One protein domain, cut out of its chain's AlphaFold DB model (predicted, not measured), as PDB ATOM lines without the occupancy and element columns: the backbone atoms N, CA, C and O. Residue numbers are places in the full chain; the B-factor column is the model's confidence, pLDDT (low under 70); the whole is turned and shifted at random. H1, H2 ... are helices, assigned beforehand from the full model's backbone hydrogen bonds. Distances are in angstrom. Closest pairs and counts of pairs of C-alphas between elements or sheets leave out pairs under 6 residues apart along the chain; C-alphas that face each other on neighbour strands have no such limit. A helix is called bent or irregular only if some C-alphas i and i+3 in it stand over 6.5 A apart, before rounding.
ATOM      1  N   LYS A  13      31.082 -10.918 -15.177       78.75
ATOM      2  CA  LYS A  13      32.240 -10.040 -15.408       78.75
ATOM      3  C   LYS A  13      32.669  -9.263 -14.167       78.75
ATOM      4  O   LYS A  13      33.856  -9.024 -14.000       78.75
ATOM      5  N   ILE A  14      31.739  -8.932 -13.267       80.94
ATOM      6  CA  ILE A  14      32.047  -8.237 -12.006       80.94
ATOM      7  C   ILE A  14      32.981  -9.069 -11.111       80.94
ATOM      8  O   ILE A  14      33.719  -8.506 -10.307       80.94
ATOM      9  N   LEU A  15      32.965 -10.401 -11.247       79.44
ATOM     10  CA  LEU A  15      33.764 -11.315 -10.427       79.44
ATOM     11  C   LEU A  15      35.168 -11.571 -10.990       79.44
ATOM     12  O   LEU A  15      36.033 -12.044 -10.254       79.44
ATOM     13  N   VAL A  16      35.389 -11.302 -12.278       82.88
ATOM     14  CA  VAL A  16      36.618 -11.680 -13.004       82.88
ATOM     15  C   VAL A  16      37.377 -10.489 -13.580       82.88
ATOM     16  O   VAL A  16      38.598 -10.554 -13.705       82.88
ATOM     17  N   GLU A  17      36.689  -9.404 -13.925       85.94
ATOM     18  CA  GLU A  17      37.294  -8.220 -14.528       85.94
ATOM     19  C   GLU A  17      37.451  -7.094 -13.490       85.94
ATOM     20  O   GLU A  17      36.641  -6.980 -12.564       85.94
ATOM     21  N   PRO A  18      38.462  -6.217 -13.631       79.06
ATOM     22  CA  PRO A  18      38.532  -4.994 -12.846       79.06
ATOM     23  C   PRO A  18      37.281  -4.140 -13.077       79.06
ATOM     24  O   PRO A  18      37.051  -3.626 -14.171       79.06
ATOM     25  N   VAL A  19      36.481  -3.972 -12.030       81.25
ATOM     26  CA  VAL A  19      35.306  -3.102 -12.045       81.25
ATOM     27  C   VAL A  19      35.631  -1.741 -11.446       81.25
ATOM     28  O   VAL A  19      36.310  -1.630 -10.426       81.25
ATOM     29  N   GLY A  20      35.127  -0.693 -12.090       81.88
ATOM     30  CA  GLY A  20      35.189   0.678 -11.598       81.88
ATOM     31  C   GLY A  20      33.792   1.217 -11.321       81.88
ATOM     32  O   GLY A  20      32.813   0.760 -11.908       81.88
ATOM     33  N   ILE A  21      33.706   2.220 -10.452       86.62
ATOM     34  CA  ILE A  21      32.486   2.999 -10.228       86.62
ATOM     35  C   ILE A  21      32.715   4.355 -10.912       86.62
ATOM     36  O   ILE A  21      33.403   5.197 -10.332       86.62
ATOM     37  N   PRO A  22      32.200   4.591 -12.138       87.81
ATOM     38  CA  PRO A  22      32.467   5.821 -12.895       87.81
ATOM     39  C   PRO A  22      32.128   7.099 -12.122       87.81
ATOM     40  O   PRO A  22      32.789   8.124 -12.265       87.81
ATOM     41  N   GLN A  23      31.121   7.020 -11.253       90.88
ATOM     42  CA  GLN A  23      30.667   8.101 -10.387       90.88
ATOM     43  C   GLN A  23      31.752   8.591  -9.415       90.88
ATOM     44  O   GLN A  23      31.730   9.760  -9.043       90.88
ATOM     45  N   LEU A  24      32.723   7.744  -9.045       85.88
ATOM     46  CA  LEU A  24      33.865   8.147  -8.212       85.88
ATOM     47  C   LEU A  24      34.822   9.110  -8.928       85.88
ATOM     48  O   LEU A  24      35.655   9.725  -8.273       85.88
ATOM     49  N   TYR A  25      34.699   9.252 -10.249       87.88
ATOM     50  CA  TYR A  25      35.527  10.134 -11.073       87.88
ATOM     51  C   TYR A  25      34.728  11.297 -11.684       87.88
ATOM     52  O   TYR A  25      35.275  12.080 -12.456       87.88
ATOM     53  N   ASN A  26      33.438  11.427 -11.355       92.69
ATOM     54  CA  ASN A  26      32.583  12.510 -11.838       92.69
ATOM     55  C   ASN A  26      32.444  13.595 -10.757       92.69
ATOM     56  O   ASN A  26      31.765  13.394  -9.750       92.69
ATOM     57  N   GLU A  27      33.060  14.760 -10.977       91.88
ATOM     58  CA  GLU A  27      33.050  15.859 -10.001       91.88
ATOM     59  C   GLU A  27      31.642  16.372  -9.675       91.88
ATOM     60  O   GLU A  27      31.335  16.599  -8.506       91.88
ATOM     61  N   GLU A  28      30.769  16.532 -10.673       92.75
ATOM     62  CA  GLU A  28      29.399  17.013 -10.457       92.75
ATOM     63  C   GLU A  28      28.601  16.023  -9.600       92.75
ATOM     64  O   GLU A  28      27.882  16.419  -8.678       92.75
ATOM     65  N   TYR A  29      28.775  14.726  -9.863       93.38
ATOM     66  CA  TYR A  29      28.169  13.670  -9.067       93.38
ATOM     67  C   TYR A  29      28.673  13.704  -7.621       93.38
ATOM     68  O   TYR A  29      27.862  13.659  -6.694       93.38
ATOM     69  N   LEU A  30      29.990  13.803  -7.421       92.06
ATOM     70  CA  LEU A  30      30.601  13.833  -6.093       92.06
ATOM     71  C   LEU A  30      30.154  15.053  -5.288       92.06
ATOM     72  O   LEU A  30      29.762  14.902  -4.137       92.06
ATOM     73  N   LEU A  31      30.137  16.247  -5.881       90.25
ATOM     74  CA  LEU A  31      29.684  17.462  -5.194       90.25
ATOM     75  C   LEU A  31      28.249  17.336  -4.656       90.25
ATOM     76  O   LEU A  31      27.944  17.871  -3.591       90.25
ATOM     77  N   ARG A  32      27.382  16.604  -5.369       90.44
ATOM     78  CA  ARG A  32      25.982  16.395  -4.977       90.44
ATOM     79  C   ARG A  32      25.771  15.232  -4.010       90.44
ATOM     80  O   ARG A  32      24.889  15.334  -3.169       90.44
ATOM     81  N   ASN A  33      26.537  14.147  -4.137       90.19
ATOM     82  CA  ASN A  33      26.243  12.870  -3.467       90.19
ATOM     83  C   ASN A  33      27.312  12.417  -2.457       90.19
ATOM     84  O   ASN A  33      27.096  11.450  -1.732       90.19
ATOM     85  N   SER A  34      28.473  13.074  -2.399       90.44
ATOM     86  CA  SER A  34      29.532  12.784  -1.425       90.44
ATOM     87  C   SER A  34      29.486  13.777  -0.270       90.44
ATOM     88  O   SER A  34      29.459  14.990  -0.481       90.44
ATOM     89  N   ILE A  35      29.580  13.274   0.965       90.31
ATOM     90  CA  ILE A  35      29.679  14.116   2.165       90.31
ATOM     91  C   ILE A  35      30.909  15.034   2.135       90.31
ATOM     92  O   ILE A  35      30.841  16.134   2.669       90.31
ATOM     93  N   MET A  36      32.006  14.616   1.495       90.94
ATOM     94  CA  MET A  36      33.216  15.436   1.327       90.94
ATOM     95  C   MET A  36      33.285  16.127  -0.048       90.94
ATOM     96  O   MET A  36      34.313  16.690  -0.423       90.94
ATOM     97  N   GLY A  37      32.212  16.052  -0.843       90.50
ATOM     98  CA  GLY A  37      32.214  16.513  -2.226       90.50
ATOM     99  C   GLY A  37      33.348  15.862  -3.022       90.50
ATOM    100  O   GLY A  37      33.508  14.639  -3.011       90.50
ATOM    101  N   LYS A  38      34.161  16.700  -3.673       90.81
ATOM    102  CA  LYS A  38      35.362  16.294  -4.421       90.81
ATOM    103  C   LYS A  38      36.630  16.155  -3.571       90.81
ATOM    104  O   LYS A  38      37.683  15.829  -4.108       90.81
ATOM    105  N   HIS A  39      36.558  16.453  -2.276       91.69
ATOM    106  CA  HIS A  39      37.722  16.442  -1.401       91.69
ATOM    107  C   HIS A  39      37.972  15.056  -0.820       91.69
ATOM    108  O   HIS A  39      37.055  14.310  -0.471       91.69
ATOM    109  N   SER A  40      39.247  14.729  -0.663       90.75
ATOM    110  CA  SER A  40      39.683  13.533   0.041       90.75
ATOM    111  C   SER A  40      39.673  13.731   1.559       90.75
ATOM    112  O   SER A  40      39.775  14.841   2.092       90.75
ATOM    113  N   TRP A  41      39.646  12.607   2.278       89.94
ATOM    114  CA  TRP A  41      39.771  12.580   3.737       89.94
ATOM    115  C   TRP A  41      41.066  13.238   4.241       89.94
ATOM    116  O   TRP A  41      41.069  13.907   5.276       89.94
ATOM    117  N   GLU A  42      42.174  13.075   3.513       93.44
ATOM    118  CA  GLU A  42      43.455  13.680   3.887       93.44
ATOM    119  C   GLU A  42      43.428  15.205   3.768       93.44
ATOM    120  O   GLU A  42      43.912  15.902   4.664       93.44
ATOM    121  N   GLU A  43      42.813  15.738   2.711       92.31
ATOM    122  CA  GLU A  43      42.679  17.183   2.532       92.31
ATOM    123  C   GLU A  43      41.765  17.797   3.595       92.31
ATOM    124  O   GLU A  43      42.122  18.815   4.195       92.31
ATOM    125  N   PHE A  44      40.637  17.146   3.901       90.56
ATOM    126  CA  PHE A  44      39.749  17.563   4.986       90.56
ATOM    127  C   PHE A  44      40.476  17.596   6.338       90.56
ATOM    128  O   PHE A  44      40.464  18.617   7.034       90.56
ATOM    129  N   LYS A  45      41.193  16.518   6.692       91.12
ATOM    130  CA  LYS A  45      41.991  16.457   7.929       91.12
ATOM    131  C   LYS A  45      43.045  17.556   7.993       91.12
ATOM    132  O   LYS A  45      43.208  18.176   9.045       91.12
ATOM    133  N   LYS A  46      43.780  17.788   6.899       92.56
ATOM    134  CA  LYS A  46      44.792  18.850   6.821       92.56
ATOM    135  C   LYS A  46      44.149  20.214   7.041       92.56
ATOM    136  O   LYS A  46      44.671  21.010   7.818       92.56
ATOM    137  N   SER A  47      42.999  20.464   6.421       91.00
ATOM    138  CA  SER A  47      42.304  21.737   6.567       91.00
ATOM    139  C   SER A  47      41.830  21.981   8.005       91.00
ATOM    140  O   SER A  47      42.162  23.018   8.581       91.00
ATOM    141  N   LEU A  48      41.199  20.993   8.654       88.69
ATOM    142  CA  LEU A  48      40.788  21.101  10.062       88.69
ATOM    143  C   LEU A  48      41.957  21.296  11.040       88.69
ATOM    144  O   LEU A  48      41.810  21.949  12.075       88.69
ATOM    145  N   ARG A  49      43.116  20.686  10.768       87.69
ATOM    146  CA  ARG A  49      44.269  20.731  11.680       87.69
ATOM    147  C   ARG A  49      45.133  21.967  11.495       87.69
ATOM    148  O   ARG A  49      45.676  22.461  12.480       87.69
ATOM    149  N   ASN A  50      45.313  22.408  10.253       90.31
ATOM    150  CA  ASN A  50      46.375  23.340   9.887       90.31
ATOM    151  C   ASN A  50      45.880  24.623   9.212       90.31
ATOM    152  O   ASN A  50      46.671  25.555   9.111       90.31
ATOM    153  N   ILE A  51      44.629  24.680   8.743       87.50
ATOM    154  CA  ILE A  51      44.108  25.820   7.975       87.50
ATOM    155  C   ILE A  51      42.991  26.519   8.754       87.50
ATOM    156  O   ILE A  51      43.184  27.631   9.237       87.50
ATOM    157  N   ASN A  52      41.839  25.867   8.922       85.31
ATOM    158  CA  ASN A  52      40.700  26.412   9.656       85.31
ATOM    159  C   ASN A  52      39.973  25.303  10.421       85.31
ATOM    160  O   ASN A  52      39.274  24.469   9.847       85.31
ATOM    161  N   ARG A  53      40.138  25.310  11.747       78.19
ATOM    162  CA  ARG A  53      39.598  24.282  12.647       78.19
ATOM    163  C   ARG A  53      38.075  24.312  12.775       78.19
ATOM    164  O   ARG A  53      37.490  23.289  13.112       78.19
ATOM    165  N   PHE A  54      37.455  25.475  12.594       77.38
ATOM    166  CA  PHE A  54      36.065  25.692  13.007       77.38
ATOM    167  C   PHE A  54      35.100  25.839  11.836       77.38
ATOM    168  O   PHE A  54      33.964  25.393  11.940       77.38
ATOM    169  N   HIS A  55      35.544  26.437  10.731       72.38
ATOM    170  CA  HIS A  55      34.693  26.705   9.575       72.38
ATOM    171  C   HIS A  55      35.390  26.189   8.323       72.38
ATOM    172  O   HIS A  55      36.287  26.834   7.786       72.38
ATOM    173  N   ASN A  56      35.006  24.992   7.907       80.62
ATOM    174  CA  ASN A  56      35.550  24.328   6.738       80.62
ATOM    175  C   ASN A  56      34.394  23.999   5.778       80.62
ATOM    176  O   ASN A  56      33.337  23.548   6.212       80.62
ATOM    177  N   ASP A  57      34.609  24.258   4.492       85.06
ATOM    178  CA  ASP A  57      33.657  24.132   3.383       85.06
ATOM    179  C   ASP A  57      33.761  22.797   2.623       85.06
ATOM    180  O   ASP A  57      33.111  22.599   1.603       85.06
ATOM    181  N   TYR A  58      34.550  21.851   3.133       89.31
ATOM    182  CA  TYR A  58      34.802  20.556   2.503       89.31
ATOM    183  C   TYR A  58      33.685  19.558   2.807       89.31
ATOM    184  O   TYR A  58      33.650  18.495   2.197       89.31
ATOM    185  N   ILE A  59      32.804  19.858   3.767       89.81
ATOM    186  CA  ILE A  59      31.683  18.997   4.138       89.81
ATOM    187  C   ILE A  59      30.387  19.551   3.556       89.81
ATOM    188  O   ILE A  59      29.995  20.684   3.838       89.81
ATOM    189  N   ASN A  60      29.675  18.709   2.811       91.06
ATOM    190  CA  ASN A  60      28.308  18.977   2.400       91.06
ATOM    191  C   ASN A  60      27.386  18.882   3.628       91.06
ATOM    192  O   ASN A  60      27.046  17.794   4.101       91.06
TER     193      ASN A  60
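What this domain is: This is residues 13 to 60 of the 172 residues of the protein "RES domain protein" of Fusobacterium sp. CM21 (UniProt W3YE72). A long thin arm, residues 13 to 22, sticks out from a small, loosely built body, and its far end is the short helix H1. In the body, the short helices H2 and H3 make a corner, a link leads on to H4, the longest helix, and residues 52 to 60 fold back from the end of H4 towards the link. The printed part has 48 residues, with four named helices in the order H1, H2, H3, H4 and no named strand; the class is all helix, with 26 residues in the named helices. The whole is only just extended, close to loose, with a radius of gyration of the C-alphas of 14.5 A. It spans 46 by 19 by 11 A, and the arm adds much of the length, for the body without it spans 30 by 15 by 10 A.

How they stand to each other: H1, residues 13 to 16, touches no helix. H1 is apart from H2, residues 22 to 25, although the link between them is tight, with 5 residues. H2 and H3, residues 27 to 33, only just touch, and only at the corner by their tight link of 1 residue, with 3 pairs of C-alphas within 8 A. Their closest C-alphas, those of Gln 23 and Tyr 29, are 6.2 A apart, and their centres are 9.1 A apart. H4, residues 41 to 51, touches no helix and is apart from H3, with a short link of 7 residues between them. In H3 and H4 every O i to N i+4 pair is within hydrogen-bond range; H1 and H2 are too short for such a pair, and each has 1 O i to N i+3 pair, which is within range.

Where its parts are: H1 runs from Lys 13, with its C-alpha at (32.240, -10.040, -15.408), to Val 16. H2 runs from Pro 22 to Tyr 25. H3 runs from Glu 27, with its C-alpha at (33.050, 15.859, -10.001), to Asn 33, and is 9.9 A long from first to last C-alpha. H4 runs from Trp 41 to Ile 51, with C-alpha 51 at (44.108, 25.820, 7.975), and is 14.6 A long. H4 is neither bent nor irregular, but only just: C-alphas 48 and 51 are 6.1 A apart.

The domain as a whole: The two C-alphas farthest apart are those of Lys 13 and Phe 54, at 45.8 A. The first and last printed C-alphas, those of Lys 13 and Asn 60, are 34.3 A apart. The printed part has no cut, and no link between its helices is long. The mean pLDDT of the printed part is 87.6, and no printed residue is under 70.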